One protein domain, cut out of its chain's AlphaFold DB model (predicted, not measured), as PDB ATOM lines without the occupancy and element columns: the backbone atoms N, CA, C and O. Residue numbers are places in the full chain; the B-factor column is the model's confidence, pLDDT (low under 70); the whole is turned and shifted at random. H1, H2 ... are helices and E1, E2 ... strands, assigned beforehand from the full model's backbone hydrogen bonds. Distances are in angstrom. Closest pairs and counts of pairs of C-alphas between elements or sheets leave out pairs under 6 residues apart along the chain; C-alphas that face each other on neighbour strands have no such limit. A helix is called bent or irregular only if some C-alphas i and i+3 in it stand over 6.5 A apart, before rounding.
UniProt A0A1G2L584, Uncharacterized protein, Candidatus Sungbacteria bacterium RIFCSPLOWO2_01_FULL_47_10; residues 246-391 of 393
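What this domain is: This is residues 246 to 391 of the 393 residues of an uncharacterized protein of Candidatus Sungbacteria bacterium RIFCSPLOWO2_01_FULL_47_10 (UniProt A0A1G2L584). A strongly twisted sheet of five strands, E3 to E7, has helices H3 and H5 over one face, and the helical hairpin of H1 and H2 stands at its E3 edge. On the side of H2 away from H1 sits a small strand hairpin, E1 and E2, with a long loop at its turn, while short H4 only grazes the sheet. The printed part has 146 residues with five named helices and seven named strands, in the order H1 H2 E1 E2 H3 E3 H4 E4 H5 E5 E6 E7. The large sheet has the order E3, E4, E7, E5, E6, antiparallel throughout; the class is mixed, helices and strands. The whole is compact, with a radius of gyration of the C-alphas of 13.9 A and spans of 36 by 32 by 25 A.

Where its parts are: Find C-alpha 246 at (150.965, 146.755, 255.595); from there H1, residues 246 to 257, runs 17.7 A. It is irregular: C-alphas 253 and 256 are 7.1 A apart. Next comes H2, residues 269 to 278, 14.2 A long, and then the short strands E1, residues 282 to 284, and E2, residues 296 to 298. H3, residues 305 to 316, begins at C-alpha 305 at (153.505, 150.264, 250.321) and runs 16.3 A. Read on through E3, residues 321 to 325, 12.0 A, and H4, residues 336 to 339, to E4, residues 342 to 347, 16.3 A. H5, residues 353 to 362, spans 14.1 A, and E5, residues 367 to 372, spans 16.5 A. E6 is residues 375 to 377, and E7, residues 386 to 390, runs 13.2 A to C-alpha 390 at (157.433, 153.773, 239.498).

How they stand to each other: Start with the large sheet, whose edge strands are E3 and E6. Between E3 and E4 look for N 322 and O 346, 2.8 A apart; between E4 and E7, N 345 and O 387, 2.9 A; between E7 and E5, N 388 and O 369, 2.8 A; in the hairpin E5 and E6, N 377 and O 370, 2.9 A. E4, H5 and E5 form a split strand-helix-strand unit, two strands running the same way with E7 between them, and its crossover is right-handed. H5 is on the sheet at a height of 8.6 A, over E7 and along the strands, at 6 degrees to E7 on the local plane. H3 is on the same face at a height of 10.1 A, which gives two layers, helices on one face of a sheet. H3 and H5 only just touch, with 3 pairs of C-alphas within 8 A, made by residues 310 to 314 of H3 alone; the closest are those of Met 314 and Ala 359, 7.5 A. H1 touches H3, closest at the C-alphas of Glu 247 and Thr 305, 5.5 A, and only grazes the sheet with residues 254 to 257. H1 and H2 form a helical hairpin and touch, closest at the C-alphas of Lys 248 and Ala 277, 4.0 A; they run opposite ways at a steep tilt of 36 degrees, only just past shallow. H2 stands up from the sheet, its line rising 73 degrees out of the local plane. The closest C-alphas of H2 and E1 are those of Ser 272 and Met 282, 5.8 A. In the hairpin E1 and E2, N 284 and O 296 are 2.8 A apart. H4 only grazes the sheet with residues 336 to 337. In H2, H3 and H5 every O i to N i+4 pair is within hydrogen-bond range, in H1 6 of 8, and H4 is too short for such a pair.

The domain as a whole: The two C-alphas farthest apart are those of Gln 299 and Val 382, 38.8 A. The printed part has no cut. The long links are H1 to H2 and E1 to E2, each with 11 residues. The mean pLDDT of the printed part is 95.6, and no printed residue is under 70.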
ATOM      1  N   ALA A 246     151.640 146.373 256.836       86.06
ATOM      2  CA  ALA A 246     150.965 146.755 255.595       86.06
ATOM      3  C   ALA A 246     151.660 146.179 254.347       86.06
ATOM      4  O   ALA A 246     150.995 145.674 253.445       86.06
ATOM      5  N   GLU A 247     152.996 146.211 254.303       93.12
ATOM      6  CA  GLU A 247     153.776 145.581 253.234       93.12
ATOM      7  C   GLU A 247     153.505 144.075 253.138       93.12
ATOM      8  O   GLU A 247     153.290 143.578 252.032       93.12
ATOM      9  N   LYS A 248     153.458 143.358 254.270       94.19
ATOM     10  CA  LYS A 248     153.147 141.919 254.300       94.19
ATOM     11  C   LYS A 248     151.762 141.625 253.743       94.19
ATOM     12  O   LYS A 248     151.623 140.771 252.868       94.19
ATOM     13  N   ASP A 249     150.754 142.340 254.228       91.31
ATOM     14  CA  ASP A 249     149.359 142.076 253.877       91.31
ATOM     15  C   ASP A 249     149.089 142.380 252.398       91.31
ATOM     16  O   ASP A 249     148.476 141.574 251.694       91.31
ATOM     17  N   LEU A 250     149.622 143.496 251.892       95.38
ATOM     18  CA  LEU A 250     149.499 143.863 250.481       95.38
ATOM     19  C   LEU A 250     150.303 142.932 249.570       95.38
ATOM     20  O   LEU A 250     149.800 142.517 248.527       95.38
ATOM     21  N   SER A 251     151.523 142.556 249.968       97.19
ATOM     22  CA  SER A 251     152.322 141.594 249.199       97.19
ATOM     23  C   SER A 251     151.601 140.253 249.099       97.19
ATOM     24  O   SER A 251     151.502 139.707 248.006       97.19
ATOM     25  N   SER A 252     151.027 139.767 250.208       97.19
ATOM     26  CA  SER A 252     150.230 138.534 250.266       97.19
ATOM     27  C   SER A 252     149.021 138.584 249.326       97.19
ATOM     28  O   SER A 252     148.793 137.645 248.564       97.19
ATOM     29  N   SER A 253     148.295 139.709 249.311       95.75
ATOM     30  CA  SER A 253     147.155 139.932 248.407       95.75
ATOM     31  C   SER A 253     147.554 139.878 246.925       95.75
ATOM     32  O   SER A 253     146.788 139.397 246.092       95.75
ATOM     33  N   LEU A 254     148.776 140.316 246.602       97.19
ATOM     34  CA  LEU A 254     149.297 140.368 245.236       97.19
ATOM     35  C   LEU A 254     150.015 139.093 244.778       97.19
ATOM     36  O   LEU A 254     150.214 138.943 243.569       97.19
ATOM     37  N   VAL A 255     150.366 138.155 245.670       97.88
ATOM     38  CA  VAL A 255     150.997 136.867 245.299       97.88
ATOM     39  C   VAL A 255     150.249 136.149 244.163       97.88
ATOM     40  O   VAL A 255     150.914 135.713 243.227       97.88
ATOM     41  N   PRO A 256     148.902 136.063 244.134       97.56
ATOM     42  CA  PRO A 256     148.184 135.409 243.035       97.56
ATOM     43  C   PRO A 256     148.373 136.064 241.659       97.56
ATOM     44  O   PRO A 256     148.096 135.431 240.644       97.56
ATOM     45  N   THR A 257     148.821 137.323 241.608       97.00
ATOM     46  CA  THR A 257     149.112 138.034 240.352       97.00
ATOM     47  C   THR A 257     150.547 137.834 239.881       97.00
ATOM     48  O   THR A 257     150.891 138.273 238.787       97.00
ATOM     49  N   CYS A 258     151.415 137.227 240.691       97.25
ATOM     50  CA  CYS A 258     152.816 137.066 240.338       97.25
ATOM     51  C   CYS A 258     152.983 136.095 239.159       97.25
ATOM     52  O   CYS A 258     152.227 135.138 238.986       97.25
ATOM     53  N   GLY A 259     153.983 136.345 238.322       95.44
ATOM     54  CA  GLY A 259     154.272 135.514 237.164       95.44
ATOM     55  C   GLY A 259     155.402 136.085 236.321       95.44
ATOM     56  O   GLY A 259     156.303 136.750 236.824       95.44
ATOM     57  N   GLY A 260     155.352 135.820 235.018       91.81
ATOM     58  CA  GLY A 260     156.451 136.135 234.111       91.81
ATOM     59  C   GLY A 260     157.578 135.103 234.174       91.81
ATOM     60  O   GLY A 260     157.552 134.156 234.960       91.81
ATOM     61  N   THR A 261     158.556 135.259 233.286       91.06
ATOM     62  CA  THR A 261     159.705 134.355 233.219       91.06
ATOM     63  C   THR A 261     160.724 134.767 234.277       91.06
ATOM     64  O   THR A 261     161.211 135.900 234.216       91.06
ATOM     65  N   PRO A 262     161.087 133.880 235.221       92.00
ATOM     66  CA  PRO A 262     162.122 134.190 236.190       92.00
ATOM     67  C   PRO A 262     163.437 134.559 235.502       92.00
ATOM     68  O   PRO A 262     163.798 134.024 234.450       92.00
ATOM     69  N   SER A 263     164.171 135.473 236.118       88.81
ATOM     70  CA  SER A 263     165.428 136.008 235.603       88.81
ATOM     71  C   SER A 263     166.516 135.832 236.655       88.81
ATOM     72  O   SER A 263     166.228 135.456 237.784       88.81
ATOM     73  N   CYS A 264     167.779 136.064 236.304       91.25
ATOM     74  CA  CYS A 264     168.816 136.282 237.318       91.25
ATOM     75  C   CYS A 264     168.908 135.158 238.368       91.25
ATOM     76  O   CYS A 264     168.697 135.361 239.562       91.25
ATOM     77  N   GLY A 265     169.191 133.942 237.888       91.69
ATOM     78  CA  GLY A 265     169.292 132.757 238.744       91.69
ATOM     79  C   GLY A 265     167.945 132.107 239.057       91.69
ATOM     80  O   GLY A 265     167.858 131.308 239.983       91.69
ATOM     81  N   GLY A 266     166.906 132.435 238.283       93.94
ATOM     82  CA  GLY A 266     165.569 131.866 238.447       93.94
ATOM     83  C   GLY A 266     164.700 132.612 239.458       93.94
ATOM     84  O   GLY A 266     163.701 132.057 239.893       93.94
ATOM     85  N   VAL A 267     165.063 133.849 239.802       95.12
ATOM     86  CA  VAL A 267     164.300 134.725 240.693       95.12
ATOM     87  C   VAL A 267     163.309 135.560 239.870       95.12
ATOM     88  O   VAL A 267     163.678 136.232 238.900       95.12
ATOM     89  N   GLY A 268     162.034 135.512 240.237       96.25
ATOM     90  CA  GLY A 268     160.948 136.260 239.601       96.25
ATOM     91  C   GLY A 268     160.148 137.109 240.586       96.25
ATOM     92  O   GLY A 268     160.411 137.132 241.787       96.25
ATOM     93  N   SER A 269     159.119 137.793 240.084       97.19
ATOM     94  CA  SER A 269     158.238 138.633 240.909       97.19
ATOM     95  C   SER A 269     157.577 137.879 242.065       97.19
ATOM     96  O   SER A 269     157.354 138.458 243.128       97.19
ATOM     97  N   CYS A 270     157.291 136.586 241.878       97.88
ATOM     98  CA  CYS A 270     156.750 135.721 242.918       97.88
ATOM     99  C   CYS A 270     157.677 135.630 244.130       97.88
ATOM    100  O   CYS A 270     157.191 135.636 245.257       97.88
ATOM    101  N   ASP A 271     158.996 135.584 243.931       97.81
ATOM    102  CA  ASP A 271     159.954 135.525 245.035       97.81
ATOM    103  C   ASP A 271     159.949 136.831 245.837       97.81
ATOM    104  O   ASP A 271     159.919 136.790 247.065       97.81
ATOM    105  N   SER A 272     159.886 137.986 245.161       97.62
ATOM    106  CA  SER A 272     159.753 139.295 245.818       97.62
ATOM    107  C   SER A 272     158.459 139.410 246.624       97.62
ATOM    108  O   SER A 272     158.491 139.814 247.784       97.62
ATOM    109  N   LEU A 273     157.315 139.046 246.034       98.06
ATOM    110  CA  LEU A 273     156.013 139.163 246.700       98.06
ATOM    111  C   LEU A 273     155.871 138.161 247.854       98.06
ATOM    112  O   LEU A 273     155.371 138.526 248.915       98.06
ATOM    113  N   ASN A 274     156.377 136.934 247.707       98.06
ATOM    114  CA  ASN A 274     156.412 135.965 248.804       98.06
ATOM    115  C   ASN A 274     157.361 136.407 249.930       98.06
ATOM    116  O   ASN A 274     157.018 136.266 251.105       98.06
ATOM    117  N   ALA A 275     158.528 136.978 249.604       97.44
ATOM    118  CA  ALA A 275     159.442 137.539 250.600       97.44
ATOM    119  C   ALA A 275     158.802 138.708 251.364       97.44
ATOM    120  O   ALA A 275     158.881 138.752 252.594       97.44
ATOM    121  N   GLY A 276     158.099 139.602 250.657       96.81
ATOM    122  CA  GLY A 276     157.313 140.682 251.255       96.81
ATOM    123  C   GLY A 276     156.196 140.180 252.153       96.81
ATOM    124  O   GLY A 276     156.101 140.618 253.295       96.81
ATOM    125  N   ALA A 277     155.427 139.188 251.699       96.75
ATOM    126  CA  ALA A 277     154.367 138.560 252.487       96.75
ATOM    127  C   ALA A 277     154.906 137.904 253.772       96.75
ATOM    128  O   ALA A 277     154.279 137.978 254.828       96.75
ATOM    129  N   ALA A 278     156.103 137.316 253.711       96.75
ATOM    130  CA  ALA A 278     156.794 136.770 254.877       96.75
ATOM    131  C   ALA A 278     157.428 137.853 255.779       96.75
ATOM    132  O   ALA A 278     157.797 137.571 256.921       96.75
ATOM    133  N   GLY A 279     157.574 139.090 255.290       94.06
ATOM    134  CA  GLY A 279     158.355 140.156 255.926       94.06
ATOM    135  C   GLY A 279     159.847 139.847 256.023       94.06
ATOM    136  O   GLY A 279     160.499 140.289 256.972       94.06
ATOM    137  N   GLY A 280     160.358 139.035 255.097       91.94
ATOM    138  CA  GLY A 280     161.764 138.658 254.998       91.94
ATOM    139  C   GLY A 280     162.595 139.648 254.170       91.94
ATOM    140  O   GLY A 280     162.070 140.650 253.685       91.94
ATOM    141  N   PRO A 281     163.905 139.386 254.003       95.62
ATOM    142  CA  PRO A 281     164.746 140.159 253.093       95.62
ATOM    143  C   PRO A 281     164.289 139.991 251.640       95.62
ATOM    144  O   PRO A 281     163.931 138.887 251.224       95.62
ATOM    145  N   MET A 282     164.359 141.068 250.858       97.31
ATOM    146  CA  MET A 282     163.964 141.043 249.450       97.31
ATOM    147  C   MET A 282     165.071 140.447 248.584       97.31
ATOM    148  O   MET A 282     166.236 140.813 248.765       97.31
ATOM    149  N   PRO A 283     164.751 139.584 247.605       97.62
ATOM    150  CA  PRO A 283     165.700 139.233 246.564       97.62
ATOM    151  C   PRO A 283     165.859 140.423 245.613       97.62
ATOM    152  O   PRO A 283     164.934 140.793 244.893       97.62
ATOM    153  N   VAL A 284     167.034 141.041 245.619       97.50
ATOM    154  CA  VAL A 284     167.360 142.215 244.809       97.50
ATOM    155  C   VAL A 284     168.369 141.815 243.746       97.50
ATOM    156  O   VAL A 284     169.501 141.409 244.037       97.50
ATOM    157  N   CYS A 285     167.931 141.879 242.494       97.00
ATOM    158  CA  CYS A 285     168.786 141.618 241.343       97.00
ATOM    159  C   CYS A 285     169.615 142.866 240.985       97.00
ATOM    160  O   CYS A 285     169.573 143.876 241.684       97.00
ATOM    161  N   PHE A 286     170.423 142.797 239.928       96.38
ATOM    162  CA  PHE A 286     171.313 143.892 239.539       96.38
ATOM    163  C   PHE A 286     171.411 144.030 238.021       96.38
ATOM    164  O   PHE A 286     171.098 143.113 237.264       96.38
ATOM    165  N   SER A 287     171.889 145.187 237.564       96.56
ATOM    166  CA  SER A 287     171.999 145.482 236.134       96.56
ATOM    167  C   SER A 287     172.891 144.473 235.419       96.56
ATOM    168  O   SER A 287     174.053 144.305 235.782       96.56
ATOM    169  N   GLY A 288     172.370 143.855 234.360       93.94
ATOM    170  CA  GLY A 288     173.099 142.869 233.563       93.94
ATOM    171  C   GLY A 288     173.133 141.468 234.173       93.94
ATOM    172  O   GLY A 288     173.940 140.646 233.740       93.94
ATOM    173  N   CYS A 289     172.296 141.174 235.171       94.50
ATOM    174  CA  CYS A 289     172.184 139.819 235.692       94.50
ATOM    175  C   CYS A 289     171.665 138.841 234.620       94.50
ATOM    176  O   CYS A 289     170.884 139.185 233.732       94.50
ATOM    177  N   THR A 290     172.144 137.599 234.684       93.75
ATOM    178  CA  THR A 290     171.869 136.531 233.710       93.75
ATOM    179  C   THR A 290     171.299 135.307 234.417       93.75
ATOM    180  O   THR A 290     171.330 135.214 235.640       93.75
ATOM    181  N   SER A 291     170.832 134.302 233.677       91.94
ATOM    182  CA  SER A 291     170.380 133.038 234.279       91.94
ATOM    183  C   SER A 291     171.439 132.335 235.148       91.94
ATOM    184  O   SER A 291     171.068 131.511 235.976       91.94
ATOM    185  N   ALA A 292     172.727 132.675 235.012       91.81
ATOM    186  CA  ALA A 292     173.824 132.116 235.806       91.81
ATOM    187  C   ALA A 292     174.152 132.898 237.097       91.81
ATOM    188  O   ALA A 292     174.950 132.426 237.904       91.81
ATOM    189  N   THR A 293     173.592 134.093 237.299       93.44
ATOM    190  CA  THR A 293     173.884 134.948 238.467       93.44
ATOM    191  C   THR A 293     172.741 134.910 239.465       93.44
ATOM    192  O   THR A 293     171.608 135.051 239.038       93.44
ATOM    193  N   SER A 294     173.009 134.811 240.766       93.00
ATOM    194  CA  SER A 294     171.978 134.898 241.811       93.00
ATOM    195  C   SER A 294     171.708 136.340 242.247       93.00
ATOM    196  O   SER A 294     172.634 137.149 242.327       93.00
ATOM    197  N   CYS A 295     170.458 136.644 242.592       96.56
ATOM    198  CA  CYS A 295     170.091 137.901 243.246       96.56
ATOM    199  C   CYS A 295     170.431 137.849 244.743       96.56
ATOM    200  O   CYS A 295     170.353 136.789 245.367       96.56
ATOM    201  N   ASN A 296     170.841 138.981 245.314       96.81
ATOM    202  CA  ASN A 296     171.225 139.052 246.723       96.81
ATOM    203  C   ASN A 296     169.991 139.287 247.593       96.81
ATOM    204  O   ASN A 296     169.085 140.011 247.196       96.81
ATOM    205  N   LEU A 297     169.971 138.713 248.793       97.44
ATOM    206  CA  LEU A 297     168.955 139.037 249.790       97.44
ATOM    207  C   LEU A 297     169.364 140.316 250.529       97.44
ATOM    208  O   LEU A 297     170.404 140.330 251.188       97.44
ATOM    209  N   ASP A 298     168.554 141.371 250.441       97.44
ATOM    210  CA  ASP A 298     168.791 142.645 251.127       97.44
ATOM    211  C   ASP A 298     167.681 142.928 252.149       97.44
ATOM    212  O   ASP A 298     166.493 142.932 251.827       97.44
ATOM    213  N   GLN A 299     168.070 143.163 253.405       95.38
ATOM    214  CA  GLN A 299     167.152 143.506 254.498       95.38
ATOM    215  C   GLN A 299     166.736 144.984 254.492       95.38
ATOM    216  O   GLN A 299     165.761 145.349 255.147       95.38
ATOM    217  N   ASN A 300     167.472 145.838 253.776       95.69
ATOM    218  CA  ASN A 300     167.226 147.278 253.722       95.69
ATOM    219  C   ASN A 300     166.276 147.667 252.586       95.69
ATOM    220  O   ASN A 300     165.716 148.765 252.598       95.69
ATOM    221  N   VAL A 301     166.095 146.784 251.604       96.69
ATOM    222  CA  VAL A 301     165.138 146.990 250.519       96.69
ATOM    223  C   VAL A 301     163.768 146.509 250.971       96.69
ATOM    224  O   VAL A 301     163.603 145.383 251.435       96.69
ATOM    225  N   ARG A 302     162.788 147.400 250.842       95.62
ATOM    226  CA  ARG A 302     161.384 147.195 251.203       95.62
ATOM    227  C   ARG A 302     160.531 147.595 250.016       95.62
ATOM    228  O   ARG A 302     160.890 148.537 249.304       95.62
ATOM    229  N   LEU A 303     159.424 146.897 249.811       96.69
ATOM    230  CA  LEU A 303     158.484 147.248 248.759       96.69
ATOM    231  C   LEU A 303     157.727 148.517 249.147       96.69
ATOM    232  O   LEU A 303     157.290 148.687 250.286       96.69
ATOM    233  N   ASN A 304     157.570 149.423 248.189       95.62
ATOM    234  CA  ASN A 304     156.816 150.647 248.391       95.62
ATOM    235  C   ASN A 304     155.341 150.312 248.675       95.62
ATOM    236  O   ASN A 304     154.622 149.808 247.811       95.62
ATOM    237  N   THR A 305     154.871 150.600 249.888       92.81
ATOM    238  CA  THR A 305     153.505 150.264 250.321       92.81
ATOM    239  C   THR A 305     152.435 151.028 249.546       92.81
ATOM    240  O   THR A 305     151.356 150.487 249.322       92.81
ATOM    241  N   GLN A 306     152.729 152.246 249.078       90.62
ATOM    242  CA  GLN A 306     151.820 153.011 248.227       90.62
ATOM    243  C   GLN A 306     151.661 152.337 246.858       90.62
ATOM    244  O   GLN A 306     150.537 152.191 246.381       90.62
ATOM    245  N   MET A 307     152.761 151.871 246.261       96.56
ATOM    246  CA  MET A 307     152.728 151.085 245.023       96.56
ATOM    247  C   MET A 307     151.881 149.822 245.198       96.56
ATOM    248  O   MET A 307     150.938 149.612 244.439       96.56
ATOM    249  N   LEU A 308     152.174 149.008 246.220       96.06
ATOM    250  CA  LEU A 308     151.442 147.763 246.465       96.06
ATOM    251  C   LEU A 308     149.949 148.015 246.699       96.06
ATOM    252  O   LEU A 308     149.113 147.290 246.169       96.06
ATOM    253  N   TYR A 309     149.613 149.067 247.445       93.31
ATOM    254  CA  TYR A 309     148.233 149.443 247.716       93.31
ATOM    255  C   TYR A 309     147.455 149.747 246.434       93.31
ATOM    256  O   TYR A 309     146.348 149.245 246.243       93.31
ATOM    257  N   PHE A 310     148.023 150.560 245.548       94.12
ATOM    258  CA  PHE A 310     147.329 150.942 244.325       94.12
ATOM    259  C   PHE A 310     147.212 149.792 243.331       94.12
ATOM    260  O   PHE A 310     146.161 149.636 242.713       94.12
ATOM    261  N   VAL A 311     148.245 148.957 243.219       95.75
ATOM    262  CA  VAL A 311     148.200 147.756 242.378       95.75
ATOM    263  C   VAL A 311     147.142 146.771 242.903       95.75
ATOM    264  O   VAL A 311     146.320 146.289 242.125       95.75
ATOM    265  N   ASP A 312     147.069 146.549 244.220       95.69
ATOM    266  CA  ASP A 312     146.027 145.726 244.857       95.69
ATOM    267  C   ASP A 312     144.614 146.298 244.635       95.69
ATOM    268  O   ASP A 312     143.688 145.577 244.256       95.69
ATOM    269  N   ALA A 313     144.443 147.614 244.788       90.56
ATOM    270  CA  ALA A 313     143.169 148.284 244.536       90.56
ATOM    271  C   ALA A 313     142.727 148.167 243.068       90.56
ATOM    272  O   ALA A 313     141.540 147.979 242.792       90.56
ATOM    273  N   MET A 314     143.664 148.239 242.118       94.81
ATOM    274  CA  MET A 314     143.381 148.027 240.698       94.81
ATOM    275  C   MET A 314     142.914 146.597 240.428       94.81
ATOM    276  O   MET A 314     141.894 146.413 239.766       94.81
ATOM    277  N   GLN A 315     143.594 145.589 240.978       94.81
ATOM    278  CA  GLN A 315     143.164 144.195 240.841       94.81
ATOM    279  C   GLN A 315     141.733 144.003 241.369       94.81
ATOM    280  O   GLN A 315     140.886 143.430 240.686       94.81
ATOM    281  N   LYS A 316     141.436 144.549 242.554       90.44
ATOM    282  CA  LYS A 316     140.094 144.505 243.164       90.44
ATOM    283  C   LYS A 316     139.035 145.270 242.368       90.44
ATOM    284  O   LYS A 316     137.860 144.943 242.461       90.44
ATOM    285  N   SER A 317     139.448 146.247 241.564       91.50
ATOM    286  CA  SER A 317     138.571 147.009 240.665       91.50
ATOM    287  C   SER A 317     138.376 146.336 239.296       91.50
ATOM    288  O   SER A 317     137.877 146.968 238.368       91.50
ATOM    289  N   GLY A 318     138.802 145.077 239.137       94.00
ATOM    290  CA  GLY A 318     138.593 144.288 237.921       94.00
ATOM    291  C   GLY A 318     139.685 144.428 236.857       94.00
ATOM    292  O   GLY A 318     139.567 143.843 235.777       94.00
ATOM    293  N   TYR A 319     140.773 145.159 237.128       97.19
ATOM    294  CA  TYR A 319     141.916 145.190 236.214       97.19
ATOM    295  C   TYR A 319     142.667 143.859 236.282       97.19
ATOM    296  O   TYR A 319     143.126 143.434 237.338       97.19
ATOM    297  N   SER A 320     142.817 143.207 235.132       96.88
ATOM    298  CA  SER A 320     143.500 141.924 235.003       96.88
ATOM    299  C   SER A 320     144.929 142.130 234.502       96.88
ATOM    300  O   SER A 320     145.158 142.637 233.401       96.88
ATOM    301  N   PHE A 321     145.913 141.721 235.297       98.00
ATOM    302  CA  PHE A 321     147.332 141.797 234.948       98.00
ATOM    303  C   PHE A 321     148.144 140.744 235.709       98.00
ATOM    304  O   PHE A 321     147.671 140.145 236.672       98.00
ATOM    305  N   ILE A 322     149.367 140.516 235.242       98.12
ATOM    306  CA  ILE A 322     150.383 139.681 235.875       98.12
ATOM    307  C   ILE A 322     151.533 140.595 236.281       98.12
ATOM    308  O   ILE A 322     152.039 141.356 235.460       98.12
ATOM    309  N   THR A 323     151.981 140.500 237.523       98.06
ATOM    310  CA  THR A 323     153.193 141.168 237.989       98.06
ATOM    311  C   THR A 323     154.400 140.381 237.484       98.06
ATOM    312  O   THR A 323     154.638 139.269 237.951       98.06
ATOM    313  N   SER A 324     155.162 140.911 236.524       97.50
ATOM    314  CA  SER A 324     156.317 140.214 235.929       97.50
ATOM    315  C   SER A 324     157.636 140.496 236.640       97.50
ATOM    316  O   SER A 324     158.534 139.660 236.612       97.50
ATOM    317  N   SER A 325     157.768 141.652 237.296       97.38
ATOM    318  CA  SER A 325     158.965 141.994 238.068       97.38
ATOM    319  C   SER A 325     158.662 143.008 239.170       97.38
ATOM    320  O   SER A 325     157.833 143.894 238.976       97.38
ATOM    321  N   VAL A 326     159.354 142.905 240.313       97.12
ATOM    322  CA  VAL A 326     159.269 143.884 241.417       97.12
ATOM    323  C   VAL A 326     160.659 144.335 241.867       97.12
ATOM    324  O   VAL A 326     161.053 145.457 241.591       97.12
ATOM    325  N   THR A 327     161.454 143.458 242.479       97.31
ATOM    326  CA  THR A 327     162.877 143.725 242.800       97.31
ATOM    327  C   THR A 327     163.830 142.888 241.942       97.31
ATOM    328  O   THR A 327     165.029 142.782 242.212       97.31
ATOM    329  N   THR A 328     163.273 142.278 240.897       95.50
ATOM    330  CA  THR A 328     163.910 141.273 240.049       95.50
ATOM    331  C   THR A 328     164.242 141.811 238.661       95.50
ATOM    332  O   THR A 328     163.971 142.971 238.355       95.50
ATOM    333  N   GLY A 329     164.821 140.970 237.801       92.88
ATOM    334  CA  GLY A 329     165.124 141.355 236.425       92.88
ATOM    335  C   GLY A 329     166.464 142.058 236.261       92.88
ATOM    336  O   GLY A 329     167.075 142.545 237.214       92.88
ATOM    337  N   SER A 330     166.911 142.107 235.006       94.31
ATOM    338  CA  SER A 330     168.044 142.928 234.589       94.31
ATOM    339  C   SER A 330     167.524 144.254 234.047       94.31
ATOM    340  O   SER A 330     167.077 144.330 232.905       94.31
ATOM    341  N   HIS A 331     167.661 145.301 234.850       94.56
ATOM    342  CA  HIS A 331     167.298 146.677 234.516       94.56
ATOM    343  C   HIS A 331     168.524 147.581 234.412       94.56
ATOM    344  O   HIS A 331     169.630 147.179 234.778       94.56
ATOM    345  N   SER A 332     168.337 148.832 233.983       95.00
ATOM    346  CA  SER A 332     169.402 149.845 234.047       95.00
ATOM    347  C   SER A 332     169.973 149.985 235.467       95.00
ATOM    348  O   SER A 332     169.272 149.766 236.455       95.00
ATOM    349  N   ALA A 333     171.242 150.385 235.594       96.56
ATOM    350  CA  ALA A 333     171.933 150.488 236.886       96.56
ATOM    351  C   ALA A 333     171.260 151.428 237.907       96.56
ATOM    352  O   ALA A 333     171.505 151.303 239.104       96.56
ATOM    353  N   THR A 334     170.414 152.356 237.454       95.81
ATOM    354  CA  THR A 334     169.687 153.318 238.299       95.81
ATOM    355  C   THR A 334     168.213 152.964 238.487       95.81
ATOM    356  O   THR A 334     167.437 153.811 238.931       95.81
ATOM    357  N   SER A 335     167.811 151.748 238.112       97.12
ATOM    358  CA  SER A 335     166.419 151.316 238.162       97.12
ATOM    359  C   SER A 335     165.848 151.315 239.579       97.12
ATOM    360  O   SER A 335     166.502 150.903 240.540       97.12
ATOM    361  N   LYS A 336     164.587 151.739 239.687       98.06
ATOM    362  CA  LYS A 336     163.805 151.746 240.927       98.06
ATOM    363  C   LYS A 336     163.339 150.361 241.372       98.06
ATOM    364  O   LYS A 336     162.956 150.198 242.530       98.06
ATOM    365  N   HIS A 337     163.486 149.344 240.521       97.62
ATOM    366  CA  HIS A 337     163.309 147.951 240.933       97.62
ATOM    367  C   HIS A 337     164.262 147.586 242.074       97.62
ATOM    368  O   HIS A 337     163.859 146.959 243.048       97.62
ATOM    369  N   TYR A 338     165.515 148.053 242.024       97.62
ATOM    370  CA  TYR A 338     166.515 147.703 243.037       97.62
ATOM    371  C   TYR A 338     166.279 148.370 244.398       97.62
ATOM    372  O   TYR A 338     166.904 147.982 245.380       97.62
ATOM    373  N   THR A 339     165.376 149.354 244.478       97.31
ATOM    374  CA  THR A 339     164.974 149.997 245.739       97.31
ATOM    375  C   THR A 339     163.577 149.592 246.207       97.31
ATOM    376  O   THR A 339     163.168 150.019 247.287       97.31
ATOM    377  N   GLY A 340     162.868 148.748 245.445       97.56
ATOM    378  CA  GLY A 340     161.495 148.322 245.737       97.56
ATOM    379  C   GLY A 340     160.427 149.368 245.403       97.56
ATOM    380  O   GLY A 340     159.306 149.271 245.898       97.56
ATOM    381  N   ASP A 341     160.760 150.369 244.583       98.06
ATOM    382  CA  ASP A 341     159.873 151.487 244.230       98.06
ATOM    383  C   ASP A 341     159.327 151.398 242.788       98.06
ATOM    384  O   ASP A 341     158.705 152.348 242.308       98.06
ATOM    385  N   ALA A 342     159.561 150.278 242.093       98.25
ATOM    386  CA  ALA A 342     159.021 150.014 240.762       98.25
ATOM    387  C   ALA A 342     158.493 148.591 240.588       98.25
ATOM    388  O   ALA A 342     158.865 147.669 241.318       98.25
ATOM    389  N   MET A 343     157.629 148.431 239.590       98.06
ATOM    390  CA  MET A 343     156.988 147.174 239.242       98.06
ATOM    391  C   MET A 343     156.740 147.105 237.733       98.06
ATOM    392  O   MET A 343     156.389 148.103 237.111       98.06
ATOM    393  N   ASP A 344     156.886 145.911 237.166       98.25
ATOM    394  CA  ASP A 344     156.529 145.626 235.779       98.25
ATOM    395  C   ASP A 344     155.251 144.792 235.754       98.25
ATOM    396  O   ASP A 344     155.165 143.754 236.421       98.25
ATOM    397  N   LEU A 345     154.270 145.237 234.972       98.19
ATOM    398  CA  LEU A 345     152.974 144.581 234.826       98.19
ATOM    399  C   LEU A 345     152.752 144.139 233.377       98.19
ATOM    400  O   LEU A 345     152.966 144.888 232.425       98.19
ATOM    401  N   VAL A 346     152.245 142.929 233.189       97.94
ATOM    402  CA  VAL A 346     151.829 142.392 231.891       97.94
ATOM    403  C   VAL A 346     150.312 142.332 231.884       97.94
ATOM    404  O   VAL A 346     149.711 141.736 232.775       97.94
ATOM    405  N   LYS A 347     149.664 142.947 230.890       96.56
ATOM    406  CA  LYS A 347     148.198 142.900 230.804       96.56
ATOM    407  C   LYS A 347     147.711 141.450 230.701       96.56
ATOM    408  O   LYS A 347     148.328 140.629 230.021       96.56
ATOM    409  N   SER A 348     146.573 141.153 231.309       96.44
ATOM    410  CA  SER A 348     145.896 139.861 231.190       96.44
ATOM    411  C   SER A 348     144.395 140.072 230.986       96.44
ATOM    412  O   SER A 348     143.884 141.183 231.129       96.44
ATOM    413  N   GLY A 349     143.677 139.015 230.610       93.75
ATOM    414  CA  GLY A 349     142.235 139.077 230.370       93.75
ATOM    415  C   GLY A 349     141.836 140.161 229.358       93.75
ATOM    416  O   GLY A 349     142.484 140.335 228.325       93.75
ATOM    417  N   GLY A 350     140.750 140.882 229.655       93.69
ATOM    418  CA  GLY A 350     140.214 141.958 228.811       93.69
ATOM    419  C   GLY A 350     140.875 143.328 229.002       93.69
ATOM    420  O   GLY A 350     140.521 144.276 228.301       93.69
ATOM    421  N   THR A 351     141.816 143.463 229.937       96.81
ATOM    422  CA  THR A 351     142.460 144.744 230.235       96.81
ATOM    423  C   THR A 351     143.490 145.097 229.162       96.81
ATOM    424  O   THR A 351     144.327 144.285 228.774       96.81
ATOM    425  N   THR A 352     143.455 146.337 228.679       97.50
ATOM    426  CA  THR A 352     144.430 146.878 227.718       97.50
ATOM    427  C   THR A 352     145.553 147.644 228.426       97.50
ATOM    428  O   THR A 352     145.364 148.164 229.526       97.50
ATOM    429  N   TYR A 353     146.718 147.784 227.782       98.12
ATOM    430  CA  TYR A 353     147.817 148.589 228.337       98.12
ATOM    431  C   TYR A 353     147.443 150.068 228.495       98.12
ATOM    432  O   TYR A 353     147.852 150.689 229.466       98.12
ATOM    433  N   GLN A 354     146.603 150.616 227.612       97.75
ATOM    434  CA  GLN A 354     146.097 151.986 227.738       97.75
ATOM    435  C   GLN A 354     145.195 152.169 228.975       97.75
ATOM    436  O   GLN A 354     145.247 153.207 229.642       97.75
ATOM    437  N   GLN A 355     144.378 151.161 229.303       97.25
ATOM    438  CA  GLN A 355     143.577 151.160 230.530       97.25
ATOM    439  C   GLN A 355     144.465 151.072 231.775       97.25
ATOM    440  O   GLN A 355     144.228 151.822 232.721       97.25
ATOM    441  N   LEU A 356     145.492 150.210 231.765       97.69
ATOM    442  CA  LEU A 356     146.467 150.126 232.861       97.69
ATOM    443  C   LEU A 356     147.229 151.438 233.040       97.69
ATOM    444  O   LEU A 356     147.297 151.940 234.153       97.69
ATOM    445  N   GLU A 357     147.744 152.023 231.958       98.06
ATOM    446  CA  GLU A 357     148.473 153.296 231.996       98.06
ATOM    447  C   GLU A 357     147.634 154.397 232.652       98.06
ATOM    448  O   GLU A 357     148.079 155.050 233.597       98.06
ATOM    449  N   SER A 358     146.389 154.554 232.197       96.88
ATOM    450  CA  SER A 358     145.471 155.564 232.730       96.88
ATOM    451  C   SER A 358     145.158 155.320 234.209       96.88
ATOM    452  O   SER A 358     145.139 156.263 234.999       96.88
ATOM    453  N   ALA A 359     144.933 154.063 234.600       96.31
ATOM    454  CA  ALA A 359     144.646 153.696 235.983       96.31
ATOM    455  C   ALA A 359     145.847 153.942 236.911       96.31
ATOM    456  O   ALA A 359     145.671 154.539 237.969       96.31
ATOM    457  N   LEU A 360     147.061 153.572 236.492       97.19
ATOM    458  CA  LEU A 360     148.291 153.767 237.267       97.19
ATOM    459  C   LEU A 360     148.607 155.255 237.467       97.19
ATOM    460  O   LEU A 360     148.917 155.679 238.580       97.19
ATOM    461  N   LEU A 361     148.466 156.069 236.415       96.25
ATOM    462  CA  LEU A 361     148.637 157.523 236.509       96.25
ATOM    463  C   LEU A 361     147.607 158.151 237.459       96.25
ATOM    464  O   LEU A 361     147.967 158.964 238.312       96.25
ATOM    465  N   ASN A 362     146.341 157.739 237.363       93.25
ATOM    466  CA  ASN A 362     145.286 158.197 238.272       93.25
ATOM    467  C   ASN A 362     145.515 157.731 239.718       93.25
ATOM    468  O   ASN A 362     145.128 158.421 240.659       93.25
ATOM    469  N   ALA A 363     146.180 156.592 239.893       89.25
ATOM    470  CA  ALA A 363     146.595 156.051 241.177       89.25
ATOM    471  C   ALA A 363     147.879 156.703 241.729       89.25
ATOM    472  O   ALA A 363     148.413 156.266 242.744       89.25
ATOM    473  N   GLY A 364     148.399 157.756 241.094       90.56
ATOM    474  CA  GLY A 364     149.532 158.521 241.615       90.56
ATOM    475  C   GLY A 364     150.903 157.905 241.337       90.56
ATOM    476  O   GLY A 364     151.865 158.262 242.020       90.56
ATOM    477  N   ALA A 365     151.014 157.016 240.345       96.62
ATOM    478  CA  ALA A 365     152.311 156.621 239.809       96.62
ATOM    479  C   ALA A 365     153.084 157.856 239.327       96.62
ATOM    480  O   ALA A 365     152.547 158.715 238.624       96.62
ATOM    481  N   THR A 366     154.363 157.951 239.688       97.25
ATOM    482  CA  THR A 366     155.214 159.073 239.267       97.25
ATOM    483  C   THR A 366     155.788 158.894 237.875       97.25
ATOM    484  O   THR A 366     156.144 159.876 237.222       97.25
ATOM    485  N   PHE A 367     155.875 157.649 237.420       97.50
ATOM    486  CA  PHE A 367     156.333 157.303 236.089       97.50
ATOM    487  C   PHE A 367     155.601 156.054 235.617       97.50
ATOM    488  O   PHE A 367     155.452 155.101 236.377       97.50
ATOM    489  N   VAL A 368     155.135 156.081 234.371       98.12
ATOM    490  CA  VAL A 368     154.487 154.950 233.709       98.12
ATOM    491  C   VAL A 368     155.001 154.897 232.276       98.12
ATOM    492  O   VAL A 368     155.015 155.917 231.578       98.12
ATOM    493  N   GLN A 369     155.454 153.726 231.839       97.75
ATOM    494  CA  GLN A 369     156.022 153.533 230.511       97.75
ATOM    495  C   GLN A 369     155.722 152.133 229.979       97.75
ATOM    496  O   GLN A 369     156.094 151.141 230.592       97.75
ATOM    497  N   CYS A 370     155.108 152.043 228.801       98.31
ATOM    498  CA  CYS A 370     155.028 150.778 228.075       98.31
ATOM    499  C   CYS A 370     156.347 150.476 227.359       98.31
ATOM    500  O   CYS A 370     156.932 151.360 226.722       98.31
ATOM    501  N   GLU A 371     156.791 149.221 227.441       97.25
ATOM    502  CA  GLU A 371     158.076 148.781 226.902       97.25
ATOM    503  C   GLU A 371     157.947 147.585 225.955       97.25
ATOM    504  O   GLU A 371     157.127 146.686 226.146       97.25
ATOM    505  N   LEU A 372     158.792 147.583 224.921       96.25
ATOM    506  CA  LEU A 372     159.008 146.464 224.005       96.25
ATOM    507  C   LEU A 372     160.516 146.284 223.814       96.25
ATOM    508  O   LEU A 372     161.191 147.187 223.317       96.25
ATOM    509  N   GLY A 373     161.063 145.143 224.231       91.00
ATOM    510  CA  GLY A 373     162.499 144.858 224.175       91.00
ATOM    511  C   GLY A 373     163.351 145.878 224.942       91.00
ATOM    512  O   GLY A 373     164.439 146.226 224.487       91.00
ATOM    513  N   GLY A 374     162.829 146.420 226.049       88.62
ATOM    514  CA  GLY A 374     163.474 147.470 226.853       88.62
ATOM    515  C   GLY A 374     163.460 148.867 226.219       88.62
ATOM    516  O   GLY A 374     164.147 149.770 226.690       88.62
ATOM    517  N   SER A 375     162.717 149.062 225.126       93.62
ATOM    518  CA  SER A 375     162.526 150.371 224.495       93.62
ATOM    519  C   SER A 375     161.138 150.925 224.783       93.62
ATOM    520  O   SER A 375     160.144 150.201 224.713       93.62
ATOM    521  N   LYS A 376     161.061 152.239 225.024       96.25
ATOM    522  CA  LYS A 376     159.796 152.959 225.198       96.25
ATOM    523  C   LYS A 376     158.931 152.870 223.943       96.25
ATOM    524  O   LYS A 376     159.364 153.272 222.862       96.25
ATOM    525  N   VAL A 377     157.677 152.464 224.111       97.06
ATOM    526  CA  VAL A 377     156.659 152.459 223.053       97.06
ATOM    527  C   VAL A 377     155.349 153.094 223.539       97.06
ATOM    528  O   VAL A 377     155.100 153.153 224.742       97.06
ATOM    529  N   PRO A 378     154.487 153.595 222.635       97.50
ATOM    530  CA  PRO A 378     153.144 154.030 223.013       97.50
ATOM    531  C   PRO A 378     152.317 152.870 223.585       97.50
ATOM    532  O   PRO A 378     152.309 151.787 223.002       97.50
ATOM    533  N   CYS A 379     151.548 153.107 224.653       97.12
ATOM    534  CA  CYS A 379     150.685 152.086 225.267       97.12
ATOM    535  C   CYS A 379     149.481 151.655 224.404       97.12
ATOM    536  O   CYS A 379     148.750 150.732 224.762       97.12
ATOM    537  N   THR A 380     149.282 152.298 223.250       96.31
ATOM    538  CA  THR A 380     148.326 151.893 222.207       96.31
ATOM    539  C   THR A 380     148.895 150.852 221.237       96.31
ATOM    540  O   THR A 380     148.167 150.362 220.374       96.31
ATOM    541  N   ASN A 381     150.186 150.519 221.337       90.81
ATOM    542  CA  ASN A 381     150.819 149.519 220.484       90.81
ATOM    543  C   ASN A 381     150.295 148.108 220.812       90.81
ATOM    544  O   ASN A 381     150.023 147.773 221.964       90.81
ATOM    545  N   VAL A 382     150.164 147.270 219.785       86.69
ATOM    546  CA  VAL A 382     149.741 145.868 219.915       86.69
ATOM    547  C   VAL A 382     150.852 144.965 220.453       86.69
ATOM    548  O   VAL A 382     150.553 143.920 221.028       86.69
ATOM    549  N   SER A 383     152.113 145.374 220.296       93.00
ATOM    550  CA  SER A 383     153.291 144.625 220.737       93.00
ATOM    551  C   SER A 383     153.969 145.361 221.887       93.00
ATOM    552  O   SER A 383     154.833 146.206 221.670       93.00
ATOM    553  N   ILE A 384     153.532 145.068 223.107       97.19
ATOM    554  CA  ILE A 384     154.107 145.574 224.356       97.19
ATOM    555  C   ILE A 384     154.413 144.345 225.205       97.19
ATOM    556  O   ILE A 384     153.544 143.481 225.344       97.19
ATOM    557  N   ASP A 385     155.624 144.268 225.753       96.06
ATOM    558  CA  ASP A 385     156.022 143.168 226.634       96.06
ATOM    559  C   ASP A 385     155.419 143.377 228.026       96.06
ATOM    560  O   ASP A 385     154.763 142.496 228.578       96.06
ATOM    561  N   HIS A 386     155.596 144.577 228.581       97.50
ATOM    562  CA  HIS A 386     155.083 144.973 229.890       97.50
ATOM    563  C   HIS A 386     154.920 146.499 229.980       97.50
ATOM    564  O   HIS A 386     155.380 147.253 229.120       97.50
ATOM    565  N   ILE A 387     154.233 146.948 231.029       98.31
ATOM    566  CA  ILE A 387     154.189 148.341 231.460       98.31
ATOM    567  C   ILE A 387     155.002 148.473 232.743       98.31
ATOM    568  O   ILE A 387     154.739 147.790 233.730       98.31
ATOM    569  N   HIS A 388     156.007 149.332 232.694       98.31
ATOM    570  CA  HIS A 388     156.859 149.692 233.811       98.31
ATOM    571  C   HIS A 388     156.218 150.842 234.588       98.31
ATOM    572  O   HIS A 388     155.788 151.838 233.991       98.31
ATOM    573  N   VAL A 389     156.152 150.724 235.913       98.38
ATOM    574  CA  VAL A 389     155.607 151.755 236.799       98.38
ATOM    575  C   VAL A 389     156.539 152.040 237.971       98.38
ATOM    576  O   VAL A 389     157.064 151.118 238.585       98.38
ATOM    577  N   GLU A 390     156.692 153.320 238.317       98.12
ATOM    578  CA  GLU A 390     157.433 153.773 239.498       98.12
ATOM    579  C   GLU A 390     156.554 154.624 240.419       98.12
ATOM    580  O   GLU A 390     155.757 155.454 239.962       98.12
ATOM    581  N   TYR A 391     156.779 154.494 241.725       95.88
ATOM    582  CA  TYR A 391     156.167 155.328 242.755       95.88
ATOM    583  C   TYR A 391     157.228 156.041 243.584       95.88
ATOM    584  O   TYR A 391     158.296 155.510 243.885       95.88
TER     585      TYR A 391